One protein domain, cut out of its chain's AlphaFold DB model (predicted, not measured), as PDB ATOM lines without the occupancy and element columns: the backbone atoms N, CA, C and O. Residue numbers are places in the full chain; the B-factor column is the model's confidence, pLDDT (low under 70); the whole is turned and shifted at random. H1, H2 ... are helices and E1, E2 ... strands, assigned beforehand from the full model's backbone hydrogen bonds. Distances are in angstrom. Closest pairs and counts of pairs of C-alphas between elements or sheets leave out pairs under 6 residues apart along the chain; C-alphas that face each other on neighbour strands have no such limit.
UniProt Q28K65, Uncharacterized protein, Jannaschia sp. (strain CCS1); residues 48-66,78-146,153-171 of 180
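This is residues 48 to 66, 78 to 146 and 153 to 171 of the 180 residues of an uncharacterized protein of Jannaschia sp. (strain CCS1) (UniProt Q28K65). A twisted sheet of three strands is held between helices: the helical hairpin of H2 and H3 covers one face, and H4 lies over the other. H1 sits off the sheet and packs on H4. The printed part has 107 residues, with four named helices and three named strands in the order H1 E1 H2 H3 E2 E3 H4; the sheet runs E1 E3 E2 and is mixed. The class is mixed, helices and strands, and the whole is compact, with a radius of gyration of the C-alphas of 13.6 A and a rounded outline of 40 by 34 by 27 A.

Residues 48 to 49 form a short parallel pairing with residues 84 to 85 of E1, which is residues 82 to 87. H1, residues 55 to 62, is not on the sheet; it touches H4, residues 153 to 163, at a steep tilt of 40 degrees, the same way, closest at the C-alphas of Leu 59 and Ala 154, 4.9 A. E1, an edge strand, is parallel to the inner strand E3, residues 133 to 140, with N 85 and O 137 at 3.0 A, within hydrogen-bond range. H2, residues 90 to 99, and H3, residues 103 to 115, form a helical hairpin and touch at a shallow tilt of 16 degrees, opposite ways, closest at the C-alphas of Val 94 and Ala 106, 4.5 A. Both are on the same face of the sheet, H2 at a height over the sheet of 10.2 A and H3 at 6.5 A. H3 lies over E2, residues 121 to 127, with the closest C-alphas those of Val 105 and Ser 124, 5.8 A. E2 and E3 form an antiparallel hairpin, with N 124 and O 136 at 3.0 A, within hydrogen-bond range. H4, on the opposite face, lies over E3 at a height over the sheet of 10.0 A. In H1, H2, H3 and H4 every O i to N i+4 pair is within hydrogen-bond range.

H1 begins at C-alpha 55, (-37.300, -25.241, 10.840), and is 10.9 A long. E1 measures 16.2 A, H2 14.1 A, H3 18.2 A, E2 19.8 A and E3 22.8 A. H4 measures 15.1 A and ends at C-alpha 163, (-28.200, -8.889, 16.127).

The two C-alphas farthest apart are those of His 130 and Gly 145, 39.9 A. Residues 67 to 77 are not printed, a gap of 21.1 A between C-alphas 66 and 78; residues 147 to 152 are not printed either, with 13.8 A between C-alphas 146 and 153. Of the links that are printed whole, E1 to H2, H2 to H3, H3 to E2 and E2 to E3 are tight. The mean pLDDT of the printed part is 82.0, and residues 129 to 132 and 164 to 171 are under 70.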
ATOM      1  N   MET A  48     -39.709 -19.182   2.679       90.50
ATOM      2  CA  MET A  48     -38.805 -20.287   3.017       90.50
ATOM      3  C   MET A  48     -38.827 -21.345   1.919       90.50
ATOM      4  O   MET A  48     -39.908 -21.777   1.511       90.50
ATOM      5  N   PHE A  49     -37.653 -21.817   1.510       88.62
ATOM      6  CA  PHE A  49     -37.499 -22.869   0.507       88.62
ATOM      7  C   PHE A  49     -36.611 -23.993   1.042       88.62
ATOM      8  O   PHE A  49     -35.508 -23.751   1.522       88.62
ATOM      9  N   GLU A  50     -37.124 -25.223   0.982       86.44
ATOM     10  CA  GLU A  50     -36.406 -26.464   1.326       86.44
ATOM     11  C   GLU A  50     -35.841 -26.564   2.765       86.44
ATOM     12  O   GLU A  50     -35.037 -27.439   3.055       86.44
ATOM     13  N   MET A  51     -36.316 -25.752   3.718       85.94
ATOM     14  CA  MET A  51     -35.729 -25.658   5.073       85.94
ATOM     15  C   MET A  51     -35.953 -26.869   6.009       85.94
ATOM     16  O   MET A  51     -35.418 -26.894   7.115       85.94
ATOM     17  N   GLY A  52     -36.724 -27.881   5.602       85.19
ATOM     18  CA  GLY A  52     -37.068 -29.046   6.432       85.19
ATOM     19  C   GLY A  52     -38.180 -28.793   7.467       85.19
ATOM     20  O   GLY A  52     -38.496 -27.659   7.825       85.19
ATOM     21  N   GLU A  53     -38.808 -29.869   7.960       88.56
ATOM     22  CA  GLU A  53     -40.042 -29.794   8.772       88.56
ATOM     23  C   GLU A  53     -39.856 -29.118  10.141       88.56
ATOM     24  O   GLU A  53     -40.764 -28.449  10.635       88.56
ATOM     25  N   ALA A  54     -38.679 -29.266  10.758       88.31
ATOM     26  CA  ALA A  54     -38.403 -28.728  12.090       88.31
ATOM     27  C   ALA A  54     -38.022 -27.235  12.096       88.31
ATOM     28  O   ALA A  54     -38.007 -26.629  13.165       88.31
ATOM     29  N   PHE A  55     -37.752 -26.632  10.933       90.62
ATOM     30  CA  PHE A  55     -37.300 -25.241  10.840       90.62
ATOM     31  C   PHE A  55     -38.364 -24.247  11.312       90.62
ATOM     32  O   PHE A  55     -38.110 -23.415  12.178       90.62
ATOM     33  N   ARG A  56     -39.581 -24.340  10.761       90.69
ATOM     34  CA  ARG A  56     -40.647 -23.360  11.022       90.69
ATOM     35  C   ARG A  56     -41.102 -23.342  12.490       90.69
ATOM     36  O   ARG A  56     -41.212 -22.244  13.031       90.69
ATOM     37  N   PRO A  57     -41.345 -24.489  13.158       90.25
ATOM     38  CA  PRO A  57     -41.685 -24.490  14.581       90.25
ATOM     39  C   PRO A  57     -40.584 -23.887  15.458       90.25
ATOM     40  O   PRO A  57     -40.885 -23.151  16.392       90.25
ATOM     41  N   GLU A  58     -39.316 -24.166  15.145       89.19
ATOM     42  CA  GLU A  58     -38.184 -23.607  15.887       89.19
ATOM     43  C   GLU A  58     -38.089 -22.089  15.694       89.19
ATOM     44  O   GLU A  58     -37.962 -21.345  16.662       89.19
ATOM     45  N   LEU A  59     -38.224 -21.618  14.452       89.50
ATOM     46  CA  LEU A  59     -38.206 -20.193  14.131       89.50
ATOM     47  C   LEU A  59     -39.292 -19.434  14.908       89.50
ATOM     48  O   LEU A  59     -39.016 -18.409  15.522       89.50
ATOM     49  N   GLN A  60     -40.513 -19.976  14.932       89.81
ATOM     50  CA  GLN A  60     -41.645 -19.409  15.670       89.81
ATOM     51  C   GLN A  60     -41.413 -19.385  17.182       89.81
ATOM     52  O   GLN A  60     -41.780 -18.417  17.841       89.81
ATOM     53  N   ALA A  61     -40.807 -20.436  17.738       85.69
ATOM     54  CA  ALA A  61     -40.527 -20.519  19.168       85.69
ATOM     55  C   ALA A  61     -39.488 -19.486  19.637       85.69
ATOM     56  O   ALA A  61     -39.454 -19.153  20.821       85.69
ATOM     57  N   HIS A  62     -38.648 -18.990  18.724       83.44
ATOM     58  CA  HIS A  62     -37.552 -18.072  19.032       83.44
ATOM     59  C   HIS A  62     -37.772 -16.631  18.538       83.44
ATOM     60  O   HIS A  62     -37.060 -15.730  18.985       83.44
ATOM     61  N   ASP A  63     -38.779 -16.375  17.700       84.50
ATOM     62  CA  ASP A  63     -39.190 -15.030  17.282       84.50
ATOM     63  C   ASP A  63     -40.033 -14.313  18.357       84.50
ATOM     64  O   ASP A  63     -41.218 -14.025  18.190       84.50
ATOM     65  N   ASN A  64     -39.410 -14.027  19.500       76.50
ATOM     66  CA  ASN A  64     -40.090 -13.504  20.690       76.50
ATOM     67  C   ASN A  64     -40.738 -12.122  20.498       76.50
ATOM     68  O   ASN A  64     -41.687 -11.788  21.207       76.50
ATOM     69  N   ALA A  65     -40.218 -11.303  19.580       72.56
ATOM     70  CA  ALA A  65     -40.774  -9.989  19.270       72.56
ATOM     71  C   ALA A  65     -41.789 -10.017  18.113       72.56
ATOM     72  O   ALA A  65     -42.383  -8.978  17.824       72.56
ATOM     73  N   GLY A  66     -42.009 -11.176  17.479       76.06
ATOM     74  CA  GLY A  66     -42.920 -11.313  16.343       76.06
ATOM     75  C   GLY A  66     -42.486 -10.484  15.136       76.06
ATOM     76  O   GLY A  66     -43.326  -9.871  14.480       76.06
ATOM     77  N   GLN A  78     -41.347  -9.872  -4.843       80.50
ATOM     78  CA  GLN A  78     -41.592  -8.452  -4.541       80.50
ATOM     79  C   GLN A  78     -42.352  -8.262  -3.222       80.50
ATOM     80  O   GLN A  78     -42.259  -7.209  -2.588       80.50
ATOM     81  N   ASP A  79     -43.088  -9.291  -2.805       80.50
ATOM     82  CA  ASP A  79     -43.811  -9.322  -1.542       80.50
ATOM     83  C   ASP A  79     -43.035  -9.995  -0.408       80.50
ATOM     84  O   ASP A  79     -43.600 -10.268   0.651       80.50
ATOM     85  N   THR A  80     -41.753 -10.277  -0.620       84.31
ATOM     86  CA  THR A  80     -40.886 -10.920   0.362       84.31
ATOM     87  C   THR A  80     -39.913  -9.897   0.926       84.31
ATOM     88  O   THR A  80     -39.252  -9.190   0.173       84.31
ATOM     89  N   ASP A  81     -39.809  -9.847   2.252       85.19
ATOM     90  CA  ASP A  81     -38.831  -9.002   2.943       85.19
ATOM     91  C   ASP A  81     -37.620  -9.847   3.390       85.19
ATOM     92  O   ASP A  81     -36.479  -9.391   3.342       85.19
ATOM     93  N   VAL A  82     -37.857 -11.114   3.767       88.19
ATOM     94  CA  VAL A  82     -36.816 -12.089   4.128       88.19
ATOM     95  C   VAL A  82     -37.021 -13.385   3.347       88.19
ATOM     96  O   VAL A  82     -38.061 -14.036   3.460       88.19
ATOM     97  N   LEU A  83     -36.010 -13.788   2.581       89.94
ATOM     98  CA  LEU A  83     -35.952 -15.055   1.861       89.94
ATOM     99  C   LEU A  83     -34.930 -15.977   2.521       89.94
ATOM    100  O   LEU A  83     -33.743 -15.665   2.549       89.94
ATOM    101  N   VAL A  84     -35.377 -17.133   3.003       92.25
ATOM    102  CA  VAL A  84     -34.498 -18.166   3.556       92.25
ATOM    103  C   VAL A  84     -34.516 -19.396   2.657       92.25
ATOM    104  O   VAL A  84     -35.578 -19.970   2.407       92.25
ATOM    105  N   THR A  85     -33.345 -19.819   2.196       92.50
ATOM    106  CA  THR A  85     -33.221 -20.904   1.216       92.50
ATOM    107  C   THR A  85     -32.187 -21.921   1.669       92.50
ATOM    108  O   THR A  85     -31.074 -21.545   2.029       92.50
ATOM    109  N   LEU A  86     -32.528 -23.208   1.600       92.94
ATOM    110  CA  LEU A  86     -31.569 -24.305   1.685       92.94
ATOM    111  C   LEU A  86     -31.227 -24.786   0.274       92.94
ATOM    112  O   LEU A  86     -32.125 -25.063  -0.514       92.94
ATOM    113  N   VAL A  87     -29.941 -24.900  -0.041       92.56
ATOM    114  CA  VAL A  87     -29.455 -25.416  -1.328       92.56
ATOM    115  C   VAL A  87     -28.586 -26.662  -1.141       92.56
ATOM    116  O   VAL A  87     -27.948 -26.813  -0.100       92.56
ATOM    117  N   PRO A  88     -28.476 -27.563  -2.131       90.94
ATOM    118  CA  PRO A  88     -27.600 -28.730  -2.011       90.94
ATOM    119  C   PRO A  88     -26.109 -28.367  -1.951       90.94
ATOM    120  O   PRO A  88     -25.354 -28.962  -1.183       90.94
ATOM    121  N   THR A  89     -25.691 -27.399  -2.770       91.06
ATOM    122  CA  THR A  89     -24.300 -26.954  -2.928       91.06
ATOM    123  C   THR A  89     -24.247 -25.454  -3.205       91.06
ATOM    124  O   THR A  89     -25.213 -24.883  -3.712       91.06
ATOM    125  N   TRP A  90     -23.104 -24.824  -2.920       90.44
ATOM    126  CA  TRP A  90     -22.902 -23.404  -3.214       90.44
ATOM    127  C   TRP A  90     -22.967 -23.088  -4.713       90.44
ATOM    128  O   TRP A  90     -23.640 -22.134  -5.084       90.44
ATOM    129  N   ASP A  91     -22.390 -23.932  -5.573       91.69
ATOM    130  CA  ASP A  91     -22.517 -23.784  -7.032       91.69
ATOM    131  C   ASP A  91     -23.990 -23.808  -7.474       91.69
ATOM    132  O   ASP A  91     -24.430 -22.974  -8.261       91.69
ATOM    133  N   GLY A  92     -24.791 -24.709  -6.889       88.62
ATOM    134  CA  GLY A  92     -26.228 -24.778  -7.154       88.62
ATOM    135  C   GLY A  92     -26.989 -23.535  -6.686       88.62
ATOM    136  O   GLY A  92     -27.982 -23.165  -7.309       88.62
ATOM    137  N   ALA A  93     -26.527 -22.857  -5.629       90.00
ATOM    138  CA  ALA A  93     -27.095 -21.572  -5.223       90.00
ATOM    139  C   ALA A  93     -26.777 -20.461  -6.227       90.00
ATOM    140  O   ALA A  93     -27.667 -19.685  -6.569       90.00
ATOM    141  N   VAL A  94     -25.535 -20.391  -6.716       92.19
ATOM    142  CA  VAL A  94     -25.127 -19.400  -7.726       92.19
ATOM    143  C   VAL A  94     -25.977 -19.550  -8.988       92.19
ATOM    144  O   VAL A  94     -26.520 -18.557  -9.483       92.19
ATOM    145  N   ASP A  95     -26.169 -20.785  -9.458       90.94
ATOM    146  CA  ASP A  95     -27.027 -21.088 -10.606       90.94
ATOM    147  C   ASP A  95     -28.494 -20.711 -10.343       90.94
ATOM    148  O   ASP A  95     -29.135 -20.079 -11.188       90.94
ATOM    149  N   LEU A  96     -29.023 -21.053  -9.161       88.69
ATOM    150  CA  LEU A  96     -30.397 -20.739  -8.762       88.69
ATOM    151  C   LEU A  96     -30.661 -19.229  -8.794       88.69
ATOM    152  O   LEU A  96     -31.615 -18.794  -9.438       88.69
ATOM    153  N   PHE A  97     -29.826 -18.434  -8.119       89.12
ATOM    154  CA  PHE A  97     -30.031 -16.989  -7.995       89.12
ATOM    155  C   PHE A  97     -29.777 -16.244  -9.308       89.12
ATOM    156  O   PHE A  97     -30.527 -15.326  -9.641       89.12
ATOM    157  N   SER A  98     -28.813 -16.697 -10.113       86.50
ATOM    158  CA  SER A  98     -28.621 -16.174 -11.472       86.50
ATOM    159  C   SER A  98     -29.837 -16.464 -12.360       86.50
ATOM    160  O   SER A  98     -30.268 -15.614 -13.135       86.50
ATOM    161  N   GLY A  99     -30.440 -17.651 -12.225       84.50
ATOM    162  CA  GLY A  99     -31.613 -18.062 -12.999       84.50
ATOM    163  C   GLY A  99     -32.896 -17.284 -12.688       84.50
ATOM    164  O   GLY A  99     -33.804 -17.262 -13.519       84.50
ATOM    165  N   VAL A 100     -32.974 -16.633 -11.523       82.44
ATOM    166  CA  VAL A 100     -34.116 -15.797 -11.107       82.44
ATOM    167  C   VAL A 100     -33.809 -14.297 -11.124       82.44
ATOM    168  O   VAL A 100     -34.572 -13.525 -10.546       82.44
ATOM    169  N   PHE A 101     -32.740 -13.881 -11.814       85.06
ATOM    170  CA  PHE A 101     -32.332 -12.473 -11.955       85.06
ATOM    171  C   PHE A 101     -32.011 -11.789 -10.614       85.06
ATOM    172  O   PHE A 101     -32.409 -10.653 -10.358       85.06
ATOM    173  N   LEU A 102     -31.337 -12.524  -9.724       84.88
ATOM    174  CA  LEU A 102     -30.760 -12.020  -8.477       84.88
ATOM    175  C   LEU A 102     -29.228 -12.133  -8.538       84.88
ATOM    176  O   LEU A 102     -28.596 -12.794  -7.713       84.88
ATOM    177  N   GLU A 103     -28.625 -11.501  -9.547       87.62
ATOM    178  CA  GLU A 103     -27.192 -11.587  -9.844       87.62
ATOM    179  C   GLU A 103     -26.314 -11.070  -8.698       87.62
ATOM    180  O   GLU A 103     -25.255 -11.642  -8.445       87.62
ATOM    181  N   ASP A 104     -26.765 -10.054  -7.960       84.62
ATOM    182  CA  ASP A 104     -26.039  -9.529  -6.796       84.62
ATOM    183  C   ASP A 104     -25.909 -10.585  -5.682       84.62
ATOM    184  O   ASP A 104     -24.857 -10.698  -5.050       84.62
ATOM    185  N   VAL A 105     -26.935 -11.425  -5.487       86.69
ATOM    186  CA  VAL A 105     -26.894 -12.547  -4.528       86.69
ATOM    187  C   VAL A 105     -25.944 -13.627  -5.021       86.69
ATOM    188  O   VAL A 105     -25.120 -14.129  -4.261       86.69
ATOM    189  N   ALA A 106     -26.036 -13.982  -6.303       89.06
ATOM    190  CA  ALA A 106     -25.160 -14.983  -6.902       89.06
ATOM    191  C   ALA A 106     -23.679 -14.558  -6.823       89.06
ATOM    192  O   ALA A 106     -22.805 -15.375  -6.509       89.06
ATOM    193  N   PHE A 107     -23.403 -13.272  -7.052       90.94
ATOM    194  CA  PHE A 107     -22.078 -12.675  -6.910       90.94
ATOM    195  C   PHE A 107     -21.580 -12.726  -5.464       90.94
ATOM    196  O   PHE A 107     -20.458 -13.173  -5.221       90.94
ATOM    197  N   GLU A 108     -22.410 -12.328  -4.498       87.62
ATOM    198  CA  GLU A 108     -22.036 -12.338  -3.083       87.62
ATOM    199  C   GLU A 108     -21.780 -13.757  -2.552       87.62
ATOM    200  O   GLU A 108     -20.835 -13.964  -1.787       87.62
ATOM    201  N   ILE A 109     -22.547 -14.752  -3.008       88.56
ATOM    202  CA  ILE A 109     -22.291 -16.170  -2.711       88.56
ATOM    203  C   ILE A 109     -20.939 -16.595  -3.272       88.56
ATOM    204  O   ILE A 109     -20.116 -17.128  -2.529       88.56
ATOM    205  N   SER A 110     -20.686 -16.324  -4.553       92.25
ATOM    206  CA  SER A 110     -19.429 -16.696  -5.216       92.25
ATOM    207  C   SER A 110     -18.222 -16.106  -4.486       92.25
ATOM    208  O   SER A 110     -17.280 -16.823  -4.154       92.25
ATOM    209  N   ARG A 111     -18.294 -14.810  -4.159       92.56
ATOM    210  CA  ARG A 111     -17.263 -14.081  -3.416       92.56
ATOM    211  C   ARG A 111     -17.053 -14.651  -2.014       92.56
ATOM    212  O   ARG A 111     -15.923 -14.917  -1.619       92.56
ATOM    213  N   THR A 112     -18.134 -14.869  -1.265       86.25
ATOM    214  CA  THR A 112     -18.054 -15.379   0.112       86.25
ATOM    215  C   THR A 112     -17.488 -16.790   0.156       86.25
ATOM    216  O   THR A 112     -16.711 -17.100   1.051       86.25
ATOM    217  N   VAL A 113     -17.840 -17.648  -0.800       86.75
ATOM    218  CA  VAL A 113     -17.349 -19.031  -0.858       86.75
ATOM    219  C   VAL A 113     -15.889 -19.087  -1.309       86.75
ATOM    220  O   VAL A 113     -15.146 -19.942  -0.832       86.75
ATOM    221  N   GLU A 114     -15.445 -18.167  -2.169       88.69
ATOM    222  CA  GLU A 114     -14.025 -18.016  -2.506       88.69
ATOM    223  C   GLU A 114     -13.199 -17.583  -1.281       88.69
ATOM    224  O   GLU A 114     -12.175 -18.200  -0.975       88.69
ATOM    225  N   ASP A 115     -13.677 -16.580  -0.539       86.06
ATOM    226  CA  ASP A 115     -13.000 -16.046   0.651       86.06
ATOM    227  C   ASP A 115     -13.095 -16.995   1.865       86.06
ATOM    228  O   ASP A 115     -12.176 -17.088   2.684       86.06
ATOM    229  N   GLN A 116     -14.225 -17.689   2.007       83.44
ATOM    230  CA  GLN A 116     -14.588 -18.553   3.132       83.44
ATOM    231  C   GLN A 116     -15.303 -19.824   2.631       83.44
ATOM    232  O   GLN A 116     -16.521 -19.958   2.769       83.44
ATOM    233  N   PRO A 117     -14.564 -20.829   2.125       76.94
ATOM    234  CA  PRO A 117     -15.151 -22.043   1.539       76.94
ATOM    235  C   PRO A 117     -16.012 -22.867   2.500       76.94
ATOM    236  O   PRO A 117     -16.821 -23.693   2.084       76.94
ATOM    237  N   THR A 118     -15.822 -22.668   3.803       74.88
ATOM    238  CA  THR A 118     -16.587 -23.335   4.855       74.88
ATOM    239  C   THR A 118     -17.794 -22.524   5.310       74.88
ATOM    240  O   THR A 118     -18.366 -22.881   6.331       74.88
ATOM    241  N   ALA A 119     -18.171 -21.440   4.624       75.75
ATOM    242  CA  ALA A 119     -19.355 -20.667   4.973       75.75
ATOM    243  C   ALA A 119     -20.583 -21.586   5.078       75.75
ATOM    244  O   ALA A 119     -20.769 -22.515   4.290       75.75
ATOM    245  N   HIS A 120     -21.400 -21.338   6.097       78.38
ATOM    246  CA  HIS A 120     -22.583 -22.148   6.419       78.38
ATOM    247  C   HIS A 120     -23.873 -21.456   6.000       78.38
ATOM    248  O   HIS A 120     -24.870 -22.115   5.708       78.38
ATOM    249  N   VAL A 121     -23.807 -20.127   5.972       85.44
ATOM    250  CA  VAL A 121     -24.834 -19.217   5.508       85.44
ATOM    251  C   VAL A 121     -24.150 -18.089   4.745       85.44
ATOM    252  O   VAL A 121     -23.081 -17.628   5.148       85.44
ATOM    253  N   VAL A 122     -24.766 -17.649   3.657       85.50
ATOM    254  CA  VAL A 122     -24.433 -16.392   2.989       85.50
ATOM    255  C   VAL A 122     -25.654 -15.493   3.080       85.50
ATOM    256  O   VAL A 122     -26.765 -15.912   2.744       85.50
ATOM    257  N   SER A 123     -25.441 -14.276   3.565       86.62
ATOM    258  CA  SER A 123     -26.463 -13.239   3.642       86.62
ATOM    259  C   SER A 123     -26.231 -12.186   2.567       86.62
ATOM    260  O   SER A 123     -25.094 -11.749   2.381       86.62
ATOM    261  N   SER A 124     -27.288 -11.723   1.911       84.44
ATOM    262  CA  SER A 124     -27.201 -10.607   0.964       84.44
ATOM    263  C   SER A 124     -28.431  -9.719   1.073       84.44
ATOM    264  O   SER A 124     -29.530 -10.199   1.334       84.44
ATOM    265  N   GLU A 125     -28.251  -8.423   0.852       82.12
ATOM    266  CA  GLU A 125     -29.345  -7.458   0.768       82.12
ATOM    267  C   GLU A 125     -29.419  -6.939  -0.662       82.12
ATOM    268  O   GLU A 125     -28.408  -6.516  -1.227       82.12
ATOM    269  N   VAL A 126     -30.602  -7.009  -1.268       78.62
ATOM    270  CA  VAL A 126     -30.792  -6.681  -2.685       78.62
ATOM    271  C   VAL A 126     -31.950  -5.719  -2.841       78.62
ATOM    272  O   VAL A 126     -33.031  -5.951  -2.303       78.62
ATOM    273  N   ASN A 127     -31.767  -4.663  -3.628       77.50
ATOM    274  CA  ASN A 127     -32.857  -3.759  -3.970       77.50
ATOM    275  C   ASN A 127     -33.577  -4.253  -5.231       77.50
ATOM    276  O   ASN A 127     -33.000  -4.265  -6.315       77.50
ATOM    277  N   LEU A 128     -34.861  -4.593  -5.113       71.69
ATOM    278  CA  LEU A 128     -35.666  -5.122  -6.224       71.69
ATOM    279  C   LEU A 128     -36.179  -4.035  -7.198       71.69
ATOM    280  O   LEU A 128     -37.158  -4.241  -7.912       71.69
ATOM    281  N   GLY A 129     -35.569  -2.847  -7.220       58.34
ATOM    282  CA  GLY A 129     -35.881  -1.767  -8.169       58.34
ATOM    283  C   GLY A 129     -37.112  -0.917  -7.823       58.34
ATOM    284  O   GLY A 129     -37.360   0.096  -8.478       58.34
ATOM    285  N   HIS A 130     -37.854  -1.269  -6.771       60.31
ATOM    286  CA  HIS A 130     -39.003  -0.505  -6.260       60.31
ATOM    287  C   HIS A 130     -38.768   0.090  -4.864       60.31
ATOM    288  O   HIS A 130     -39.716   0.526  -4.213       60.31
ATOM    289  N   GLY A 131     -37.514   0.111  -4.400       56.75
ATOM    290  CA  GLY A 131     -37.183   0.527  -3.034       56.75
ATOM    291  C   GLY A 131     -37.537  -0.522  -1.977       56.75
ATOM    292  O   GLY A 131     -37.582  -0.191  -0.799       56.75
ATOM    293  N   VAL A 132     -37.800  -1.762  -2.401       61.19
ATOM    294  CA  VAL A 132     -37.926  -2.921  -1.515       61.19
ATOM    295  C   VAL A 132     -36.551  -3.569  -1.418       61.19
ATOM    296  O   VAL A 132     -35.991  -3.971  -2.441       61.19
ATOM    297  N   GLU A 133     -36.019  -3.634  -0.203       75.44
ATOM    298  CA  GLU A 133     -34.802  -4.373   0.119       75.44
ATOM    299  C   GLU A 133     -35.193  -5.788   0.550       75.44
ATOM    300  O   GLU A 133     -35.943  -5.976   1.506       75.44
ATOM    301  N   LEU A 134     -34.718  -6.781  -0.198       82.75
ATOM    302  CA  LEU A 134     -34.873  -8.194   0.112       82.75
ATOM    303  C   LEU A 134     -33.625  -8.674   0.850       82.75
ATOM    304  O   LEU A 134     -32.533  -8.660   0.279       82.75
ATOM    305  N   LEU A 135     -33.798  -9.156   2.081       86.56
ATOM    306  CA  LEU A 135     -32.760  -9.889   2.799       86.56
ATOM    307  C   LEU A 135     -32.809 -11.363   2.391       86.56
ATOM    308  O   LEU A 135     -33.800 -12.049   2.639       86.56
ATOM    309  N   THR A 136     -31.732 -11.874   1.808       88.25
ATOM    310  CA  THR A 136     -31.574 -13.298   1.515       88.25
ATOM    311  C   THR A 136     -30.645 -13.946   2.535       88.25
ATOM    312  O   THR A 136     -29.603 -13.399   2.888       88.25
ATOM    313  N   LEU A 137     -31.028 -15.123   3.026       91.12
ATOM    314  CA  LEU A 137     -30.236 -15.979   3.905       91.12
ATOM    315  C   LEU A 137     -30.173 -17.365   3.264       91.12
ATOM    316  O   LEU A 137     -31.136 -18.134   3.306       91.12
ATOM    317  N   THR A 138     -29.043 -17.669   2.633       91.31
ATOM    318  CA  THR A 138     -28.849 -18.916   1.887       91.31
ATOM    319  C   THR A 138     -27.982 -19.867   2.690       91.31
ATOM    320  O   THR A 138     -26.872 -19.507   3.058       91.31
ATOM    321  N   PHE A 139     -28.466 -21.082   2.929       91.38
ATOM    322  CA  PHE A 139     -27.768 -22.165   3.618       91.38
ATOM    323  C   PHE A 139     -27.436 -23.295   2.644       91.38
ATOM    324  O   PHE A 139     -28.167 -23.520   1.683       91.38
ATOM    325  N   VAL A 140     -26.395 -24.077   2.941       89.38
ATOM    326  CA  VAL A 140     -26.125 -25.356   2.259       89.38
ATOM    327  C   VAL A 140     -26.596 -26.553   3.072       89.38
ATOM    328  O   VAL A 140     -26.439 -26.592   4.285       89.38
ATOM    329  N   ALA A 141     -27.123 -27.576   2.405       88.38
ATOM    330  CA  ALA A 141     -27.648 -28.782   3.037       88.38
ATOM    331  C   ALA A 141     -26.582 -29.545   3.833       88.38
ATOM    332  O   ALA A 141     -26.896 -30.158   4.854       88.38
ATOM    333  N   THR A 142     -25.327 -29.499   3.375       84.56
ATOM    334  CA  THR A 142     -24.206 -30.178   4.026       84.56
ATOM    335  C   THR A 142     -22.991 -29.274   4.158       84.56
ATOM    336  O   THR A 142     -22.717 -28.440   3.298       84.56
ATOM    337  N   VAL A 143     -22.236 -29.473   5.235       78.38
ATOM    338  CA  VAL A 143     -20.964 -28.798   5.505       78.38
ATOM    339  C   VAL A 143     -19.967 -29.870   5.910       78.38
ATOM    340  O   VAL A 143     -20.204 -30.611   6.861       78.38
ATOM    341  N   ASN A 144     -18.837 -29.964   5.205       78.50
ATOM    342  CA  ASN A 144     -17.827 -31.003   5.450       78.50
ATOM    343  C   ASN A 144     -18.405 -32.437   5.437       78.50
ATOM    344  O   ASN A 144     -17.921 -33.306   6.156       78.50
ATOM    345  N   GLY A 145     -19.442 -32.679   4.624       80.50
ATOM    346  CA  GLY A 145     -20.124 -33.973   4.513       80.50
ATOM    347  C   GLY A 145     -21.200 -34.240   5.570       80.50
ATOM    348  O   GLY A 145     -21.911 -35.233   5.452       80.50
ATOM    349  N   GLU A 146     -21.363 -33.356   6.554       82.75
ATOM    350  CA  GLU A 146     -22.375 -33.495   7.600       82.75
ATOM    351  C   GLU A 146     -23.631 -32.678   7.263       82.75
ATOM    352  O   GLU A 146     -23.503 -31.519   6.849       82.75
ATOM    353  N   MET A 153     -30.367 -23.872  11.898       87.75
ATOM    354  CA  MET A 153     -30.573 -22.872  10.845       87.75
ATOM    355  C   MET A 153     -31.647 -21.848  11.235       87.75
ATOM    356  O   MET A 153     -31.452 -20.653  11.038       87.75
ATOM    357  N   ALA A 154     -32.755 -22.279  11.850       88.56
ATOM    358  CA  ALA A 154     -33.801 -21.363  12.311       88.56
ATOM    359  C   ALA A 154     -33.285 -20.376  13.368       88.56
ATOM    360  O   ALA A 154     -33.534 -19.175  13.277       88.56
ATOM    361  N   ARG A 155     -32.504 -20.859  14.341       84.94
ATOM    362  CA  ARG A 155     -31.860 -19.996  15.345       84.94
ATOM    363  C   ARG A 155     -30.863 -19.028  14.715       84.94
ATOM    364  O   ARG A 155     -30.822 -17.875  15.128       84.94
ATOM    365  N   ALA A 156     -30.127 -19.463  13.690       82.50
ATOM    366  CA  ALA A 156     -29.219 -18.599  12.937       82.50
ATOM    367  C   ALA A 156     -29.964 -17.433  12.272       82.50
ATOM    368  O   ALA A 156     -29.507 -16.295  12.336       82.50
ATOM    369  N   VAL A 157     -31.135 -17.701  11.684       86.38
ATOM    370  CA  VAL A 157     -31.993 -16.659  11.100       86.38
ATOM    371  C   VAL A 157     -32.449 -15.660  12.165       86.38
ATOM    372  O   VAL A 157     -32.346 -14.454  11.945       86.38
ATOM    373  N   ILE A 158     -32.896 -16.133  13.335       84.00
ATOM    374  CA  ILE A 158     -33.277 -15.250  14.449       84.00
ATOM    375  C   ILE A 158     -32.084 -14.417  14.916       84.00
ATOM    376  O   ILE A 158     -32.191 -13.197  14.992       84.00
ATOM    377  N   ASP A 159     -30.934 -15.029  15.187       78.69
ATOM    378  CA  ASP A 159     -29.757 -14.286  15.635       78.69
ATOM    379  C   ASP A 159     -29.320 -13.238  14.599       78.69
ATOM    380  O   ASP A 159     -28.993 -12.118  14.986       78.69
ATOM    381  N   TYR A 160     -29.387 -13.549  13.299       80.56
ATOM    382  CA  TYR A 160     -29.090 -12.586  12.237       80.56
ATOM    383  C   TYR A 160     -30.065 -11.402  12.241       80.56
ATOM    384  O   TYR A 160     -29.640 -10.249  12.235       80.56
ATOM    385  N   ILE A 161     -31.373 -11.663  12.290       78.38
ATOM    386  CA  ILE A 161     -32.404 -10.612  12.266       78.38
ATOM    387  C   ILE A 161     -32.309  -9.718  13.505       78.38
ATOM    388  O   ILE A 161     -32.475  -8.502  13.421       78.38
ATOM    389  N   TYR A 162     -32.027 -10.310  14.663       75.25
ATOM    390  CA  TYR A 162     -32.000  -9.586  15.923       75.25
ATOM    391  C   TYR A 162     -30.670  -8.848  16.132       75.25
ATOM    392  O   TYR A 162     -30.663  -7.674  16.494       75.25
ATOM    393  N   ARG A 163     -29.526  -9.468  15.831       70.31
ATOM    394  CA  ARG A 163     -28.200  -8.889  16.127       70.31
ATOM    395  C   ARG A 163     -27.528  -8.221  14.927       70.31
ATOM    396  O   ARG A 163     -26.616  -7.420  15.105       70.31
ATOM    397  N   GLY A 164     -27.999  -8.490  13.713       65.38
ATOM    398  CA  GLY A 164     -27.393  -8.010  12.473       65.38
ATOM    399  C   GLY A 164     -26.117  -8.765  12.077       65.38
ATOM    400  O   GLY A 164     -25.523  -9.511  12.859       65.38
ATOM    401  N   GLN A 165     -25.672  -8.533  10.839       61.50
ATOM    402  CA  GLN A 165     -24.562  -9.245  10.188       61.50
ATOM    403  C   GLN A 165     -23.225  -9.172  10.953       61.50
ATOM    404  O   GLN A 165     -22.440 -10.114  10.907       61.50
ATOM    405  N   GLN A 166     -22.950  -8.068  11.659       53.81
ATOM    406  CA  GLN A 166     -21.644  -7.825  12.294       53.81
ATOM    407  C   GLN A 166     -21.451  -8.547  13.637       53.81
ATOM    408  O   GLN A 166     -20.313  -8.726  14.068       53.81
ATOM    409  N   GLU A 167     -22.533  -8.974  14.293       47.59
ATOM    410  CA  GLU A 167     -22.482  -9.637  15.606       47.59
ATOM    411  C   GLU A 167     -22.871 -11.121  15.553       47.59
ATOM    412  O   GLU A 167     -22.670 -11.855  16.524       47.59
ATOM    413  N   ALA A 168     -23.388 -11.588  14.414       49.91
ATOM    414  CA  ALA A 168     -23.720 -12.985  14.181       49.91
ATOM    415  C   ALA A 168     -22.450 -13.816  13.913       49.91
ATOM    416  O   ALA A 168     -22.207 -14.292  12.806       49.91
ATOM    417  N   VAL A 169     -21.620 -14.020  14.943       47.31
ATOM    418  CA  VAL A 169     -20.597 -15.077  14.926       47.31
ATOM    419  C   VAL A 169     -21.325 -16.406  15.081       47.31
ATOM    420  O   VAL A 169     -21.528 -16.914  16.183       47.31
ATOM    421  N   PHE A 170     -21.794 -16.943  13.962       52.72
ATOM    422  CA  PHE A 170     -22.415 -18.252  13.939       52.72
ATOM    423  C   PHE A 170     -21.337 -19.331  14.092       52.72
ATOM    424  O   PHE A 170     -20.614 -19.656  13.149       52.72
ATOM    425  N   ASP A 171     -21.224 -19.888  15.300       46.50
ATOM    426  CA  ASP A 171     -20.332 -21.008  15.612       46.50
ATOM    427  C   ASP A 171     -20.955 -22.330  15.114       46.50
ATOM    428  O   ASP A 171     -21.511 -23.145  15.852       46.50
TER     429      ASP A 171